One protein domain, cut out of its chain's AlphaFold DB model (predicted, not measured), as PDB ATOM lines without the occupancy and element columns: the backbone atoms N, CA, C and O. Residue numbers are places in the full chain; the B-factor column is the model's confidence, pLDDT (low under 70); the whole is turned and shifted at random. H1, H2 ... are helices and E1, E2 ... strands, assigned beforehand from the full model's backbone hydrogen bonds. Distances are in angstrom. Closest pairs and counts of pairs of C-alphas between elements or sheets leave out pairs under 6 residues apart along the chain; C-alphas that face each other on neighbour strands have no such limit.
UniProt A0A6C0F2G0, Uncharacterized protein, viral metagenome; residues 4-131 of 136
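This is residues 4 to 131 of the 136 residues of an uncharacterized protein of viral metagenome (UniProt A0A6C0F2G0). One twisted sheet of six strands forms the core, with H1 and H3 packed on one face and H2 alone on the other, three layers in all. The long loop between E5 and H2 swings away from this body, and its residues 81 to 87 stick out. The printed part has 128 residues with three named helices and six named strands, in the order E1 E2 E3 E4 H1 E5 H2 E6 H3; the sheet, all antiparallel, runs E4 E3 E2 E1 E5 E6, and the class is mixed, helices and strands. The whole is compact, with a radius of gyration of the C-alphas of 13.9 A and spans of 43 by 29 by 27 A.

Start in the sheet with E1, residues 4 to 10, and E2, residues 14 to 20, a hairpin in which N 8 and O 16 are 2.9 A apart, within hydrogen-bond range. E3, residues 25 to 31, and E4, residues 38 to 43, complete a meander, each strand the antiparallel neighbour of the one before; look for N 17 and O 28 at 2.8 A, and N 27 and O 41 at 2.9 A. On the other side of E1 find E5, residues 66 to 74, with N 7 and O 69 at 2.9 A, then the edge strand E6, residues 106 to 113, with N 68 and O 110 at 2.9 A. H1, residues 46 to 57, is on the sheet at a height of 9.1 A, over E3 and E2, and runs along the strands. H3, residues 117 to 129, is on the same face, also at a height of 9.1 A, over E2 and E1 and along the strands; its closest C-alphas to E1 are Val 127 and Leu 4, 5.6 A apart. H1 and H3 touch, closest at the C-alphas of Val 50 and Leu 121, 6.4 A, with a steep tilt of 47 degrees, opposite ways. H2, residues 89 to 102, is on the opposite face; its C-alpha of Tyr 93 is 6.1 A from that of Phe 28 in E3, their closest pair. H2 is apart from H1 and H3. In H1, H2 and H3 every O i to N i+4 pair is within hydrogen-bond range.

Find C-alpha 4 at (21.744, 39.583, 31.016); from there E1 runs 19.8 A. E2 spans 19.9 A, E3 19.4 A, E4 16.3 A and H1 16.2 A. E5 begins at C-alpha 66, (12.245, 27.277, 19.874), and spans 24.9 A. H2 spans 20.5 A, E6 16.6 A, and H3 18.2 A, ending at C-alpha 129, (26.626, 34.101, 37.171).

Look at Asn 62 and Asn 81, whose C-alphas are the two farthest apart, at 43.3 A. The printed part has no cut, and its one long link is E5 to H2, residues 75 to 88. The mean pLDDT of the printed part is 80.8; it is under 70 at residues 74 to 92, 102 to 105 and 130 to 131.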
ATOM      1  N   LEU A   4      21.946  40.568  32.066       84.38
ATOM      2  CA  LEU A   4      21.744  39.583  31.016       84.38
ATOM      3  C   LEU A   4      20.311  39.043  31.094       84.38
ATOM      4  O   LEU A   4      19.866  38.612  32.159       84.38
ATOM      5  N   ILE A   5      19.606  39.067  29.969       88.06
ATOM      6  CA  ILE A   5      18.252  38.536  29.825       88.06
ATOM      7  C   ILE A   5      18.311  37.287  28.957       88.06
ATOM      8  O   ILE A   5      18.837  37.327  27.844       88.06
ATOM      9  N   PHE A   6      17.753  36.190  29.464       93.19
ATOM     10  CA  PHE A   6      17.489  34.975  28.705       93.19
ATOM     11  C   PHE A   6      16.079  35.025  28.144       93.19
ATOM     12  O   PHE A   6      15.104  35.092  28.888       93.19
ATOM     13  N   HIS A   7      15.986  35.008  26.821       93.69
ATOM     14  CA  HIS A   7      14.730  34.981  26.092       93.69
ATOM     15  C   HIS A   7      14.546  33.620  25.429       93.69
ATOM     16  O   HIS A   7      15.436  33.137  24.722       93.69
ATOM     17  N   ILE A   8      13.384  33.018  25.671       94.81
ATOM     18  CA  ILE A   8      12.934  31.784  25.038       94.81
ATOM     19  C   ILE A   8      11.637  32.086  24.303       94.81
ATOM     20  O   ILE A   8      10.662  32.523  24.909       94.81
ATOM     21  N   GLU A   9      11.606  31.806  23.011       93.62
ATOM     22  CA  GLU A   9      10.424  31.955  22.173       93.62
ATOM     23  C   GLU A   9      10.070  30.586  21.596       93.62
ATOM     24  O   GLU A   9      10.887  29.974  20.921       93.62
ATOM     25  N   GLU A  10       8.867  30.089  21.844       92.81
ATOM     26  CA  GLU A  10       8.289  28.985  21.085       92.81
ATOM     27  C   GLU A  10       7.408  29.575  19.983       92.81
ATOM     28  O   GLU A  10       6.478  30.320  20.297       92.81
ATOM     29  N   HIS A  11       7.688  29.250  18.716       85.25
ATOM     30  CA  HIS A  11       6.956  29.803  17.568       85.25
ATOM     31  C   HIS A  11       5.438  29.745  17.781       85.25
ATOM     32  O   HIS A  11       4.890  28.666  18.021       85.25
ATOM     33  N   ASP A  12       4.784  30.904  17.680       82.12
ATOM     34  CA  ASP A  12       3.334  31.077  17.778       82.12
ATOM     35  C   ASP A  12       2.699  30.507  19.063       82.12
ATOM     36  O   ASP A  12       1.486  30.320  19.116       82.12
ATOM     37  N   ASN A  13       3.469  30.243  20.126       90.12
ATOM     38  CA  ASN A  13       2.915  29.722  21.377       90.12
ATOM     39  C   ASN A  13       3.315  30.573  22.576       90.12
ATOM     40  O   ASN A  13       2.496  31.335  23.080       90.12
ATOM     41  N   TRP A  14       4.575  30.512  22.997       92.50
ATOM     42  CA  TRP A  14       5.042  31.161  24.218       92.50
ATOM     43  C   TRP A  14       6.244  32.059  23.962       92.50
ATOM     44  O   TRP A  14       7.051  31.813  23.071       92.50
ATOM     45  N   SER A  15       6.387  33.112  24.757       92.81
ATOM     46  CA  SER A  15       7.594  33.931  24.809       92.81
ATOM     47  C   SER A  15       7.877  34.305  26.257       92.81
ATOM     48  O   SER A  15       7.014  34.864  26.929       92.81
ATOM     49  N   PHE A  16       9.074  33.968  26.734       94.12
ATOM     50  CA  PHE A  16       9.515  34.153  28.111       94.12
ATOM     51  C   PHE A  16      10.817  34.941  28.164       94.12
ATOM     52  O   PHE A  16      11.823  34.509  27.604       94.12
ATOM     53  N   PHE A  17      10.818  36.053  28.891       92.19
ATOM     54  CA  PHE A  17      12.016  36.798  29.261       92.19
ATOM     55  C   PHE A  17      12.369  36.529  30.718       92.19
ATOM     56  O   PHE A  17      11.515  36.619  31.600       92.19
ATOM     57  N   ILE A  18      13.634  36.211  30.970       92.56
ATOM     58  CA  ILE A  18      14.110  35.776  32.277       92.56
ATOM     59  C   ILE A  18      15.367  36.556  32.645       92.56
ATOM     60  O   ILE A  18      16.369  36.510  31.931       92.56
ATOM     61  N   GLY A  19      15.323  37.247  33.781       88.81
ATOM     62  CA  GLY A  19      16.456  37.985  34.342       88.81
ATOM     63  C   GLY A  19      16.730  37.574  35.785       88.81
ATOM     64  O   GLY A  19      15.810  37.192  36.506       88.81
ATOM     65  N   HIS A  20      17.989  37.655  36.217       86.38
ATOM     66  CA  HIS A  20      18.384  37.374  37.598       86.38
ATOM     67  C   HIS A  20      18.675  38.668  38.366       86.38
ATOM     68  O   HIS A  20      19.410  39.536  37.898       86.38
ATOM     69  N   ASN A  21      18.115  38.777  39.571       77.75
ATOM     70  CA  ASN A  21      18.157  39.982  40.400       77.75
ATOM     71  C   ASN A  21      18.859  39.716  41.745       77.75
ATOM     72  O   ASN A  21      18.418  40.165  42.799       77.75
ATOM     73  N   GLY A  22      19.949  38.946  41.717       77.19
ATOM     74  CA  GLY A  22      20.791  38.640  42.879       77.19
ATOM     75  C   GLY A  22      20.315  37.438  43.696       77.19
ATOM     76  O   GLY A  22      21.109  36.535  43.943       77.19
ATOM     77  N   TYR A  23      19.039  37.406  44.087       81.56
ATOM     78  CA  TYR A  23      18.471  36.331  44.919       81.56
ATOM     79  C   TYR A  23      17.281  35.601  44.283       81.56
ATOM     80  O   TYR A  23      16.768  34.642  44.856       81.56
ATOM     81  N   SER A  24      16.806  36.057  43.124       87.69
ATOM     82  CA  SER A  24      15.683  35.444  42.413       87.69
ATOM     83  C   SER A  24      15.779  35.669  40.908       87.69
ATOM     84  O   SER A  24      16.449  36.595  40.440       87.69
ATOM     85  N   PHE A  25      15.092  34.815  40.158       90.00
ATOM     86  CA  PHE A  25      14.803  34.983  38.744       90.00
ATOM     87  C   PHE A  25      13.422  35.608  38.579       90.00
ATOM     88  O   PHE A  25      12.435  35.049  39.058       90.00
ATOM     89  N   SER A  26      13.357  36.738  37.883       89.38
ATOM     90  CA  SER A  26      12.105  37.308  37.390       89.38
ATOM     91  C   SER A  26      11.799  36.720  36.018       89.38
ATOM     92  O   SER A  26      12.661  36.738  35.139       89.38
ATOM     93  N   VAL A  27      10.578  36.222  35.845       90.75
ATOM     94  CA  VAL A  27      10.077  35.629  34.604       90.75
ATOM     95  C   VAL A  27       8.889  36.442  34.118       90.75
ATOM     96  O   VAL A  27       7.904  36.578  34.846       90.75
ATOM     97  N   PHE A  28       8.982  36.933  32.887       89.75
ATOM     98  CA  PHE A  28       7.919  37.636  32.177       89.75
ATOM     99  C   PHE A  28       7.528  36.794  30.962       89.75
ATOM    100  O   PHE A  28       8.303  36.670  30.014       89.75
ATOM    101  N   GLY A  29       6.357  36.171  31.012       90.06
ATOM    102  CA  GLY A  29       5.845  35.270  29.986       90.06
ATOM    103  C   GLY A  29       4.610  35.828  29.291       90.06
ATOM    104  O   GLY A  29       3.787  36.476  29.927       90.06
ATOM    105  N   LYS A  30       4.439  35.533  28.005       90.00
ATOM    106  CA  LYS A  30       3.233  35.870  27.236       90.00
ATOM    107  C   LYS A  30       2.910  34.763  26.250       90.00
ATOM    108  O   LYS A  30       3.812  34.216  25.609       90.00
ATOM    109  N   GLN A  31       1.624  34.466  26.098       88.25
ATOM    110  CA  GLN A  31       1.162  33.613  25.011       88.25
ATOM    111  C   GLN A  31       1.068  34.430  23.720       88.25
ATOM    112  O   GLN A  31       0.419  35.475  23.679       88.25
ATOM    113  N   GLN A  32       1.697  33.970  22.643       81.69
ATOM    114  CA  GLN A  32       1.728  34.705  21.377       81.69
ATOM    115  C   GLN A  32       0.362  34.698  20.682       81.69
ATOM    116  O   GLN A  32      -0.093  35.735  20.204       81.69
ATOM    117  N   ILE A  33      -0.329  33.552  20.692       81.62
ATOM    118  CA  ILE A  33      -1.678  33.411  20.117       81.62
ATOM    119  C   ILE A  33      -2.760  34.146  20.908       81.62
ATOM    120  O   ILE A  33      -3.773  34.543  20.334       81.62
ATOM    121  N   ASN A  34      -2.556  34.345  22.211       80.56
ATOM    122  CA  ASN A  34      -3.445  35.135  23.052       80.56
ATOM    123  C   ASN A  34      -2.628  36.118  23.898       80.56
ATOM    124  O   ASN A  34      -2.319  35.829  25.056       80.56
ATOM    125  N   PRO A  35      -2.322  37.307  23.352       73.50
ATOM    126  CA  PRO A  35      -1.509  38.318  24.023       73.50
ATOM    127  C   PRO A  35      -2.038  38.796  25.381       73.50
ATOM    128  O   PRO A  35      -1.307  39.484  26.081       73.50
ATOM    129  N   GLN A  36      -3.289  38.481  25.738       74.81
ATOM    130  CA  GLN A  36      -3.873  38.800  27.047       74.81
ATOM    131  C   GLN A  36      -3.441  37.815  28.145       74.81
ATOM    132  O   GLN A  36      -3.605  38.097  29.329       74.81
ATOM    133  N   THR A  37      -2.896  36.656  27.773       77.69
ATOM    134  CA  THR A  37      -2.373  35.663  28.711       77.69
ATOM    135  C   THR A  37      -0.913  35.981  29.010       77.69
ATOM    136  O   THR A  37      -0.018  35.648  28.231       77.69
ATOM    137  N   ILE A  38      -0.690  36.646  30.143       76.62
ATOM    138  CA  ILE A  38       0.619  37.134  30.584       76.62
ATOM    139  C   ILE A  38       0.912  36.571  31.976       76.62
ATOM    140  O   ILE A  38       0.035  36.540  32.841       76.62
ATOM    141  N   PHE A  39       2.145  36.122  32.186       78.06
ATOM    142  CA  PHE A  39       2.629  35.578  33.448       78.06
ATOM    143  C   PHE A  39       3.786  36.401  33.967       78.06
ATOM    144  O   PHE A  39       4.731  36.693  33.240       78.06
ATOM    145  N   ASN A  40       3.729  36.705  35.256       83.38
ATOM    146  CA  ASN A  40       4.801  37.377  35.962       83.38
ATOM    147  C   ASN A  40       5.070  36.596  37.229       83.38
ATOM    148  O   ASN A  40       4.192  36.428  38.076       83.38
ATOM    149  N   SER A  41       6.257  36.018  37.315       86.88
ATOM    150  CA  SER A  41       6.586  35.069  38.371       86.88
ATOM    151  C   SER A  41       8.013  35.269  38.843       86.88
ATOM    152  O   SER A  41       8.872  35.752  38.104       86.88
ATOM    153  N   LYS A  42       8.254  34.916  40.104       90.31
ATOM    154  CA  LYS A  42       9.579  34.958  40.718       90.31
ATOM    155  C   LYS A  42       9.936  33.578  41.236       90.31
ATOM    156  O   LYS A  42       9.149  32.972  41.955       90.31
ATOM    157  N   PHE A  43      11.141  33.131  40.909       92.25
ATOM    158  CA  PHE A  43      11.682  31.853  41.358       92.25
ATOM    159  C   PHE A  43      12.990  32.088  42.103       92.25
ATOM    160  O   PHE A  43      13.890  32.756  41.601       92.25
ATOM    161  N   TYR A  44      13.104  31.540  43.308       92.25
ATOM    162  CA  TYR A  44      14.321  31.637  44.126       92.25
ATOM    163  C   TYR A  44      15.253  30.440  43.900       92.25
ATOM    164  O   TYR A  44      16.450  30.508  44.170       92.25
ATOM    165  N   ASN A  45      14.707  29.349  43.361       93.25
ATOM    166  CA  ASN A  45      15.428  28.138  43.019       93.25
ATOM    167  C   ASN A  45      15.444  27.956  41.498       93.25
ATOM    168  O   ASN A  45      14.407  27.983  40.838       93.25
ATOM    169  N   ILE A  46      16.638  27.759  40.940       94.38
ATOM    170  CA  ILE A  46      16.825  27.577  39.498       94.38
ATOM    171  C   ILE A  46      16.168  26.291  38.979       94.38
ATOM    172  O   ILE A  46      15.691  26.278  37.852       94.38
ATOM    173  N   ASN A  47      16.120  25.228  39.787       95.06
ATOM    174  CA  ASN A  47      15.535  23.958  39.361       95.06
ATOM    175  C   ASN A  47      14.008  24.058  39.287       95.06
ATOM    176  O   ASN A  47      13.434  23.645  38.292       95.06
ATOM    177  N   GLU A  48      13.370  24.716  40.262       96.12
ATOM    178  CA  GLU A  48      11.919  24.973  40.234       96.12
ATOM    179  C   GLU A  48      11.510  25.810  39.014       96.12
ATOM    180  O   GLU A  48      10.477  25.562  38.401       96.12
ATOM    181  N   LEU A  49      12.342  26.784  38.628       96.25
ATOM    182  CA  LEU A  49      12.133  27.547  37.400       96.25
ATOM    183  C   LEU A  49      12.229  26.663  36.150       96.25
ATOM    184  O   LEU A  49      11.435  26.816  35.225       96.25
ATOM    185  N   VAL A  50      13.210  25.762  36.092       96.56
ATOM    186  CA  VAL A  50      13.357  24.849  34.952       96.56
ATOM    187  C   VAL A  50      12.154  23.918  34.848       96.56
ATOM    188  O   VAL A  50      11.616  23.792  33.751       96.56
ATOM    189  N   ASP A  51      11.707  23.343  35.964       95.62
ATOM    190  CA  ASP A  51      10.535  22.464  36.009       95.62
ATOM    191  C   ASP A  51       9.276  23.207  35.526       95.62
ATOM    192  O   ASP A  51       8.534  22.695  34.690       95.62
ATOM    193  N   TYR A  52       9.086  24.460  35.960       94.94
ATOM    194  CA  TYR A  52       7.997  25.320  35.481       94.94
ATOM    195  C   TYR A  52       8.057  25.565  33.965       94.94
ATOM    196  O   TYR A  52       7.045  25.455  33.271       94.94
ATOM    197  N   LEU A  53       9.232  25.900  33.425       95.00
ATOM    198  CA  LEU A  53       9.384  26.145  31.987       95.00
ATOM    199  C   LEU A  53       9.163  24.867  31.171       95.00
ATOM    200  O   LEU A  53       8.564  24.930  30.099       95.00
ATOM    201  N   GLU A  54       9.620  23.723  31.678       94.75
ATOM    202  CA  GLU A  54       9.388  22.418  31.063       94.75
ATOM    203  C   GLU A  54       7.896  22.070  31.032       94.75
ATOM    204  O   GLU A  54       7.409  21.625  29.994       94.75
ATOM    205  N   GLU A  55       7.159  22.343  32.112       92.62
ATOM    206  CA  GLU A  55       5.710  22.130  32.185       92.62
ATOM    207  C   GLU A  55       4.949  23.022  31.189       92.62
ATOM    208  O   GLU A  55       4.111  22.532  30.428       92.62
ATOM    209  N   VAL A  56       5.254  24.324  31.149       91.50
ATOM    210  CA  VAL A  56       4.491  25.286  30.333       91.50
ATOM    211  C   VAL A  56       4.840  25.201  28.847       91.50
ATOM    212  O   VAL A  56       3.952  25.255  27.992       91.50
ATOM    213  N   MET A  57       6.127  25.080  28.521       91.25
ATOM    214  CA  MET A  57       6.603  25.044  27.132       91.25
ATOM    215  C   MET A  57       6.668  23.621  26.565       91.25
ATOM    216  O   MET A  57       6.856  23.454  25.356       91.25
ATOM    217  N   ASN A  58       6.486  22.602  27.417       91.12
ATOM    218  CA  ASN A  58       6.451  21.187  27.063       91.12
ATOM    219  C   ASN A  58       7.680  20.790  26.228       91.12
ATOM    220  O   ASN A  58       7.602  20.634  25.002       91.12
ATOM    221  N   PHE A  59       8.835  20.683  26.894       91.25
ATOM    222  CA  PHE A  59      10.104  20.314  26.262       91.25
ATOM    223  C   PHE A  59      10.013  18.899  25.682       91.25
ATOM    224  O   PHE A  59      10.166  17.897  26.377       91.25
ATOM    225  N   GLN A  60       9.751  18.807  24.380       88.12
ATOM    226  CA  GLN A  60       9.640  17.535  23.681       88.12
ATOM    227  C   GLN A  60      10.938  17.204  22.940       88.12
ATOM    228  O   GLN A  60      11.490  18.075  22.262       88.12
ATOM    229  N   PRO A  61      11.399  15.941  22.988       86.62
ATOM    230  CA  PRO A  61      12.549  15.514  22.203       86.62
ATOM    231  C   PRO A  61      12.355  15.793  20.710       86.62
ATOM    232  O   PRO A  61      11.288  15.522  20.156       86.62
ATOM    233  N   ASN A  62      13.402  16.279  20.043       86.38
ATOM    234  CA  ASN A  62      13.428  16.624  18.611       86.38
ATOM    235  C   ASN A  62      12.488  17.768  18.179       86.38
ATOM    236  O   ASN A  62      12.381  18.052  16.985       86.38
ATOM    237  N   LYS A  63      11.805  18.438  19.112       89.94
ATOM    238  CA  LYS A  63      10.987  19.613  18.809       89.94
ATOM    239  C   LYS A  63      11.891  20.837  18.717       89.94
ATOM    240  O   LYS A  63      12.384  21.326  19.728       89.94
ATOM    241  N   THR A  64      12.106  21.332  17.503       90.81
ATOM    242  CA  THR A  64      13.055  22.418  17.224       90.81
ATOM    243  C   THR A  64      12.378  23.750  16.915       90.81
ATOM    244  O   THR A  64      12.917  24.533  16.152       90.81
ATOM    245  N   ASN A  65      11.179  24.024  17.425       94.00
ATOM    246  CA  ASN A  65      10.444  25.269  17.142       94.00
ATOM    247  C   ASN A  65      10.739  26.386  18.160       94.00
ATOM    248  O   ASN A  65       9.951  27.330  18.283       94.00
ATOM    249  N   PHE A  66      11.836  26.267  18.912       94.62
ATOM    250  CA  PHE A  66      12.245  27.277  19.874       94.62
ATOM    251  C   PHE A  66      13.309  28.200  19.283       94.62
ATOM    252  O   PHE A  66      14.187  27.778  18.528       94.62
ATOM    253  N   ARG A  67      13.276  29.466  19.687       93.06
ATOM    254  CA  ARG A  67      14.360  30.429  19.517       93.06
ATOM    255  C   ARG A  67      14.889  30.808  20.887       93.06
ATOM    256  O   ARG A  67      14.130  30.950  21.843       93.06
ATOM    257  N   ILE A  68      16.204  30.945  20.969       93.31
ATOM    258  CA  ILE A  68      16.910  31.327  22.187       93.31
ATOM    259  C   ILE A  68      17.755  32.552  21.881       93.31
ATOM    260  O   ILE A  68      18.626  32.494  21.009       93.31
ATOM    261  N   SER A  69      17.556  33.606  22.664       91.56
ATOM    262  CA  SER A  69      18.411  34.789  22.655       91.56
ATOM    263  C   SER A  69      18.938  35.093  24.059       91.56
ATOM    264  O   SER A  69      18.242  34.911  25.058       91.56
ATOM    265  N   LEU A  70      20.182  35.571  24.135       89.50
ATOM    266  CA  LEU A  70      20.733  36.231  25.321       89.50
ATOM    267  C   LEU A  70      21.191  37.629  24.932       89.50
ATOM    268  O   LEU A  70      22.004  37.777  24.015       89.50
ATOM    269  N   PHE A  71      20.714  38.643  25.643       84.50
ATOM    270  CA  PHE A  71      21.079  40.035  25.392       84.50
ATOM    271  C   PHE A  71      21.191  40.824  26.691       84.50
ATOM    272  O   PHE A  71      20.586  40.477  27.705       84.50
ATOM    273  N   CYS A  72      21.996  41.884  26.664       79.81
ATOM    274  CA  CYS A  72      22.113  42.796  27.794       79.81
ATOM    275  C   CYS A  72      20.982  43.819  27.756       79.81
ATOM    276  O   CYS A  72      20.702  44.406  26.714       79.81
ATOM    277  N   TYR A  73      20.373  44.062  28.908       77.38
ATOM    278  CA  TYR A  73      19.297  45.021  29.061       77.38
ATOM    279  C   TYR A  73      19.570  45.933  30.255       77.38
ATOM    280  O   TYR A  73      19.774  45.478  31.383       77.38
ATOM    281  N   ASN A  74      19.603  47.239  30.004       68.50
ATOM    282  CA  ASN A  74      19.687  48.236  31.060       68.50
ATOM    283  C   ASN A  74      18.289  48.455  31.628       68.50
ATOM    284  O   ASN A  74      17.542  49.267  31.096       68.50
ATOM    285  N   LEU A  75      17.962  47.776  32.729       56.84
ATOM    286  CA  LEU A  75      16.844  48.203  33.571       56.84
ATOM    287  C   LEU A  75      17.124  49.650  33.994       56.84
ATOM    288  O   LEU A  75      18.095  49.918  34.717       56.84
ATOM    289  N   THR A  76      16.343  50.596  33.475       52.47
ATOM    290  CA  THR A  76      16.402  51.986  33.923       52.47
ATOM    291  C   THR A  76      16.067  52.045  35.411       52.47
ATOM    292  O   THR A  76      15.299  51.237  35.919       52.47
ATOM    293  N   ALA A  77      16.700  52.976  36.123       41.59
ATOM    294  CA  ALA A  77      16.891  52.986  37.576       41.59
ATOM    295  C   ALA A  77      15.632  53.026  38.481       41.59
ATOM    296  O   ALA A  77      15.794  53.217  39.683       41.59
ATOM    297  N   ALA A  78      14.419  52.829  37.960       39.72
ATOM    298  CA  ALA A  78      13.207  52.701  38.773       39.72
ATOM    299  C   ALA A  78      13.217  51.433  39.657       39.72
ATOM    300  O   ALA A  78      12.689  51.454  40.759       39.72
ATOM    301  N   ASP A  79      13.933  50.382  39.242       44.94
ATOM    302  CA  ASP A  79      13.964  49.077  39.929       44.94
ATOM    303  C   ASP A  79      15.128  48.874  40.912       44.94
ATOM    304  O   ASP A  79      15.308  47.793  41.479       44.94
ATOM    305  N   ALA A  80      16.008  49.866  41.076       40.97
ATOM    306  CA  ALA A  80      17.225  49.665  41.860       40.97
ATOM    307  C   ALA A  80      17.000  49.761  43.377       40.97
ATOM    308  O   ALA A  80      17.904  49.375  44.115       40.97
ATOM    309  N   ASN A  81      15.853  50.282  43.834       39.94
ATOM    310  CA  ASN A  81      15.713  50.730  45.219       39.94
ATOM    311  C   ASN A  81      14.307  50.696  45.836       39.94
ATOM    312  O   ASN A  81      14.183  51.271  46.915       39.94
ATOM    313  N   ASP A  82      13.283  50.060  45.252       36.56
ATOM    314  CA  ASP A  82      11.976  50.052  45.927       36.56
ATOM    315  C   ASP A  82      11.290  48.692  46.059       36.56
ATOM    316  O   ASP A  82      11.189  47.868  45.148       36.56
ATOM    317  N   ASP A  83      10.875  48.494  47.300       39.69
ATOM    318  CA  ASP A  83      10.167  47.382  47.878       39.69
ATOM    319  C   ASP A  83       8.696  47.495  47.459       39.69
ATOM    320  O   ASP A  83       8.024  48.458  47.800       39.69
ATOM    321  N   ALA A  84       8.203  46.488  46.737       44.41
ATOM    322  CA  ALA A  84       6.787  46.227  46.478       44.41
ATOM    323  C   ALA A  84       5.967  47.281  45.676       44.41
ATOM    324  O   ALA A  84       6.024  48.486  45.862       44.41
ATOM    325  N   THR A  85       5.035  46.767  44.863       39.69
ATOM    326  CA  THR A  85       3.807  47.452  44.384       39.69
ATOM    327  C   THR A  85       3.841  48.361  43.148       39.69
ATOM    328  O   THR A  85       3.011  49.266  43.038       39.69
ATOM    329  N   HIS A  86       4.639  48.048  42.127       36.84
ATOM    330  CA  HIS A  86       4.318  48.530  40.780       36.84
ATOM    331  C   HIS A  86       3.850  47.413  39.846       36.84
ATOM    332  O   HIS A  86       4.494  46.385  39.649       36.84
ATOM    333  N   ASP A  87       2.649  47.636  39.315       41.56
ATOM    334  CA  ASP A  87       1.957  46.900  38.260       41.56
ATOM    335  C   ASP A  87       2.697  47.086  36.915       41.56
ATOM    336  O   ASP A  87       2.164  47.563  35.919       41.56
ATOM    337  N   GLU A  88       3.994  46.779  36.908       47.38
ATOM    338  CA  GLU A  88       4.951  47.009  35.810       47.38
ATOM    339  C   GLU A  88       5.053  45.821  34.855       47.38
ATOM    340  O   GLU A  88       5.867  45.764  33.938       47.38
ATOM    341  N   SER A  89       4.184  44.846  35.058       52.97
ATOM    342  CA  SER A  89       4.327  43.512  34.513       52.97
ATOM    343  C   SER A  89       4.149  43.480  32.981       52.97
ATOM    344  O   SER A  89       4.924  42.842  32.267       52.97
ATOM    345  N   ASN A  90       3.232  44.303  32.454       54.34
ATOM    346  CA  ASN A  90       3.070  44.524  31.012       54.34
ATOM    347  C   ASN A  90       4.063  45.532  30.426       54.34
ATOM    348  O   ASN A  90       4.483  45.366  29.277       54.34
ATOM    349  N   ALA A  91       4.405  46.584  31.173       59.25
ATOM    350  CA  ALA A  91       5.314  47.625  30.698       59.25
ATOM    351  C   ALA A  91       6.710  47.039  30.448       59.25
ATOM    352  O   ALA A  91       7.241  47.166  29.346       59.25
ATOM    353  N   THR A  92       7.221  46.273  31.413       69.38
ATOM    354  CA  THR A  92       8.522  45.606  31.331       69.38
ATOM    355  C   THR A  92       8.544  44.531  30.247       69.38
ATOM    356  O   THR A  92       9.510  44.459  29.490       69.38
ATOM    357  N   TYR A  93       7.474  43.737  30.081       72.00
ATOM    358  CA  TYR A  93       7.402  42.784  28.964       72.00
ATOM    359  C   TYR A  93       7.440  43.499  27.601       72.00
ATOM    360  O   TYR A  93       8.198  43.100  26.721       72.00
ATOM    361  N   THR A  94       6.646  44.560  27.417       74.44
ATOM    362  CA  THR A  94       6.561  45.302  26.141       74.44
ATOM    363  C   THR A  94       7.888  45.973  25.791       74.44
ATOM    364  O   THR A  94       8.281  46.024  24.622       74.44
ATOM    365  N   GLU A  95       8.604  46.473  26.798       78.31
ATOM    366  CA  GLU A  95       9.928  47.061  26.623       78.31
ATOM    367  C   GLU A  95      10.964  45.998  26.228       78.31
ATOM    368  O   GLU A  95      11.690  46.184  25.250       78.31
ATOM    369  N   LEU A  96      10.964  44.840  26.899       80.56
ATOM    370  CA  LEU A  96      11.820  43.699  26.558       80.56
ATOM    371  C   LEU A  96      11.517  43.134  25.163       80.56
ATOM    372  O   LEU A  96      12.450  42.827  24.425       80.56
ATOM    373  N   GLU A  97      10.244  43.046  24.773       80.38
ATOM    374  CA  GLU A  97       9.805  42.642  23.430       80.38
ATOM    375  C   GLU A  97      10.293  43.643  22.373       80.38
ATOM    376  O   GLU A  97      10.886  43.267  21.362       80.38
ATOM    377  N   SER A  98      10.138  44.942  22.633       80.56
ATOM    378  CA  SER A  98      10.635  45.994  21.739       80.56
ATOM    379  C   SER A  98      12.160  45.951  21.599       80.56
ATOM    380  O   SER A  98      12.692  46.144  20.501       80.56
ATOM    381  N   TYR A  99      12.876  45.678  22.691       75.44
ATOM    382  CA  TYR A  99      14.334  45.578  22.708       75.44
ATOM    383  C   TYR A  99      14.832  44.309  21.999       75.44
ATOM    384  O   TYR A  99      15.779  44.370  21.209       75.44
ATOM    385  N   SER A 100      14.165  43.170  22.211       75.62
ATOM    386  CA  SER A 100      14.523  41.898  21.578       75.62
ATOM    387  C   SER A 100      14.331  41.937  20.063       75.62
ATOM    388  O   SER A 100      15.142  41.363  19.339       75.62
ATOM    389  N   VAL A 101      13.347  42.688  19.552       73.94
ATOM    390  CA  VAL A 101      13.170  42.936  18.107       73.94
ATOM    391  C   VAL A 101      14.333  43.740  17.523       73.94
ATOM    392  O   VAL A 101      14.772  43.474  16.401       73.94
ATOM    393  N   GLN A 102      14.869  44.703  18.278       67.50
ATOM    394  CA  GLN A 102      15.991  45.527  17.824       67.50
ATOM    395  C   GLN A 102      17.305  44.741  17.744       67.50
ATOM    396  O   GLN A 102      18.189  45.139  16.983       67.50
ATOM    397  N   ARG A 103      17.428  43.616  18.473       63.38
ATOM    398  CA  ARG A 103      18.544  42.644  18.391       63.38
ATOM    399  C   ARG A 103      19.941  43.262  18.562       63.38
ATOM    400  O   ARG A 103      20.943  42.669  18.159       63.38
ATOM    401  N   ARG A 104      20.045  44.470  19.122       56.84
ATOM    402  CA  ARG A 104      21.325  45.160  19.321       56.84
ATOM    403  C   ARG A 104      21.980  44.619  20.590       56.84
ATOM    404  O   ARG A 104      21.400  44.718  21.661       56.84
ATOM    405  N   GLY A 105      23.183  44.057  20.461       65.38
ATOM    406  CA  GLY A 105      23.939  43.530  21.605       65.38
ATOM    407  C   GLY A 105      23.555  42.112  22.050       65.38
ATOM    408  O   GLY A 105      23.840  41.749  23.190       65.38
ATOM    409  N   GLU A 106      22.921  41.306  21.185       72.38
ATOM    410  CA  GLU A 106      22.754  39.866  21.438       72.38
ATOM    411  C   GLU A 106      24.129  39.182  21.518       72.38
ATOM    412  O   GLU A 106      24.929  39.265  20.584       72.38
ATOM    413  N   VAL A 107      24.397  38.481  22.621       76.62
ATOM    414  CA  VAL A 107      25.620  37.680  22.808       76.62
ATOM    415  C   VAL A 107      25.405  36.209  22.448       76.62
ATOM    416  O   VAL A 107      26.358  35.498  22.141       76.62
ATOM    417  N   VAL A 108      24.150  35.750  22.438       84.00
ATOM    418  CA  VAL A 108      23.750  34.432  21.930       84.00
ATOM    419  C   VAL A 108      22.466  34.576  21.132       84.00
ATOM    420  O   VAL A 108      21.549  35.273  21.564       84.00
ATOM    421  N   LYS A 109      22.397  33.879  19.993       88.44
ATOM    422  CA  LYS A 109      21.206  33.807  19.154       88.44
ATOM    423  C   LYS A 109      21.132  32.480  18.415       88.44
ATOM    424  O   LYS A 109      21.984  32.183  17.578       88.44
ATOM    425  N   TYR A 110      20.077  31.724  18.678       89.81
ATOM    426  CA  TYR A 110      19.752  30.516  17.940       89.81
ATOM    427  C   TYR A 110      18.290  30.534  17.511       89.81
ATOM    428  O   TYR A 110      17.411  30.841  18.311       89.81
ATOM    429  N   ASN A 111      18.045  30.160  16.258       89.44
ATOM    430  CA  ASN A 111      16.708  29.880  15.754       89.44
ATOM    431  C   ASN A 111      16.566  28.376  15.541       89.44
ATOM    432  O   ASN A 111      17.567  27.694  15.310       89.44
ATOM    433  N   ASP A 112      15.328  27.904  15.597       91.44
ATOM    434  CA  ASP A 112      14.943  26.527  15.318       91.44
ATOM    435  C   ASP A 112      15.754  25.492  16.123       91.44
ATOM    436  O   ASP A 112      16.387  24.584  15.577       91.44
ATOM    437  N   VAL A 113      15.789  25.659  17.448       92.12
ATOM    438  CA  VAL A 113      16.534  24.784  18.360       92.12
ATOM    439  C   VAL A 113      15.631  23.896  19.186       92.12
ATOM    440  O   VAL A 113      14.546  24.287  19.602       92.12
ATOM    441  N   GLU A 114      16.128  22.698  19.477       93.38
ATOM    442  CA  GLU A 114      15.571  21.862  20.533       93.38
ATOM    443  C   GLU A 114      15.896  22.470  21.897       93.38
ATOM    444  O   GLU A 114      17.067  22.713  22.229       93.38
ATOM    445  N   LEU A 115      14.851  22.716  22.684       93.25
ATOM    446  CA  LEU A 115      14.972  23.158  24.061       93.25
ATOM    447  C   LEU A 115      14.808  21.957  24.988       93.25
ATOM    448  O   LEU A 115      13.778  21.294  24.997       93.25
ATOM    449  N   THR A 116      15.851  21.687  25.768       93.88
ATOM    450  CA  THR A 116      15.877  20.623  26.774       93.88
ATOM    451  C   THR A 116      16.094  21.222  28.156       93.88
ATOM    452  O   THR A 116      16.678  22.306  28.276       93.88
ATOM    453  N   THR A 117      15.737  20.477  29.200       94.12
ATOM    454  CA  THR A 117      16.012  20.800  30.610       94.12
ATOM    455  C   THR A 117      17.476  21.214  30.811       94.12
ATOM    456  O   THR A 117      17.767  22.265  31.379       94.12
ATOM    457  N   TYR A 118      18.420  20.453  30.239       94.12
ATOM    458  CA  TYR A 118      19.853  20.757  30.311       94.12
ATOM    459  C   TYR A 118      20.223  22.090  29.639       94.12
ATOM    460  O   TYR A 118      20.975  22.884  30.210       94.12
ATOM    461  N   ARG A 119      19.710  22.358  28.429       92.56
ATOM    462  CA  ARG A 119      19.978  23.622  27.722       92.56
ATOM    463  C   ARG A 119      19.381  24.811  28.472       92.56
ATOM    464  O   ARG A 119      20.067  25.820  28.617       92.56
ATOM    465  N   CYS A 120      18.157  24.674  28.976       94.44
ATOM    466  CA  CYS A 120      17.496  25.689  29.792       94.44
ATOM    467  C   CYS A 120      18.325  26.006  31.047       94.44
ATOM    468  O   CYS A 120      18.742  27.147  31.255       94.44
ATOM    469  N   LEU A 121      18.692  24.974  31.814       95.50
ATOM    470  CA  LEU A 121      19.503  25.105  33.022       95.50
ATOM    471  C   LEU A 121      20.872  25.746  32.743       95.50
ATOM    472  O   LEU A 121      21.347  26.563  33.535       95.50
ATOM    473  N   LYS A 122      21.516  25.415  31.617       93.38
ATOM    474  CA  LYS A 122      22.788  26.027  31.207       93.38
ATOM    475  C   LYS A 122      22.661  27.547  31.062       93.38
ATOM    476  O   LYS A 122      23.491  28.270  31.613       93.38
ATOM    477  N   TYR A 123      21.649  28.034  30.345       93.19
ATOM    478  CA  TYR A 123      21.469  29.473  30.120       93.19
ATOM    479  C   TYR A 123      20.999  30.213  31.372       93.19
ATOM    480  O   TYR A 123      21.481  31.311  31.639       93.19
ATOM    481  N   LEU A 124      20.162  29.591  32.202       94.06
ATOM    482  CA  LEU A 124      19.775  30.163  33.492       94.06
ATOM    483  C   LEU A 124      20.968  30.309  34.447       94.06
ATOM    484  O   LEU A 124      21.103  31.334  35.113       94.06
ATOM    485  N   ASN A 125      21.879  29.331  34.485       91.75
ATOM    486  CA  ASN A 125      23.119  29.458  35.258       91.75
ATOM    487  C   ASN A 125      24.027  30.565  34.708       91.75
ATOM    488  O   ASN A 125      24.695  31.240  35.488       91.75
ATOM    489  N   PHE A 126      24.043  30.761  33.388       88.69
ATOM    490  CA  PHE A 126      24.793  31.845  32.756       88.69
ATOM    491  C   PHE A 126      24.239  33.213  33.174       88.69
ATOM    492  O   PHE A 126      24.983  34.033  33.705       88.69
ATOM    493  N   VAL A 127      22.918  33.406  33.082       88.38
ATOM    494  CA  VAL A 127      22.229  34.613  33.577       88.38
ATOM    495  C   VAL A 127      22.483  34.857  35.069       88.38
ATOM    496  O   VAL A 127      22.675  36.000  35.475       88.38
ATOM    497  N   ARG A 128      22.523  33.801  35.893       87.75
ATOM    498  CA  ARG A 128      22.806  33.914  37.334       87.75
ATOM    499  C   ARG A 128      24.235  34.363  37.637       87.75
ATOM    500  O   ARG A 128      24.451  35.098  38.595       87.75
ATOM    501  N   ASN A 129      25.212  33.868  36.883       80.88
ATOM    502  CA  ASN A 129      26.626  34.101  37.171       80.88
ATOM    503  C   ASN A 129      27.130  35.416  36.552       80.88
ATOM    504  O   ASN A 129      27.877  36.135  37.210       80.88
ATOM    505  N   ASP A 130      26.659  35.781  35.356       66.75
ATOM    506  CA  ASP A 130      27.038  37.010  34.641       66.75
ATOM    507  C   ASP A 130      26.025  38.143  34.858       66.75
ATOM    508  O   ASP A 130      25.689  38.905  33.951       66.75
ATOM    509  N   THR A 131      25.545  38.293  36.099       57.16
ATOM    510  CA  THR A 131      24.543  39.320  36.456       57.16
ATOM    511  C   THR A 131      25.043  40.762  36.213       57.16
ATOM    512  O   THR A 131      24.259  41.707  36.303       57.16
TER     513      THR A 131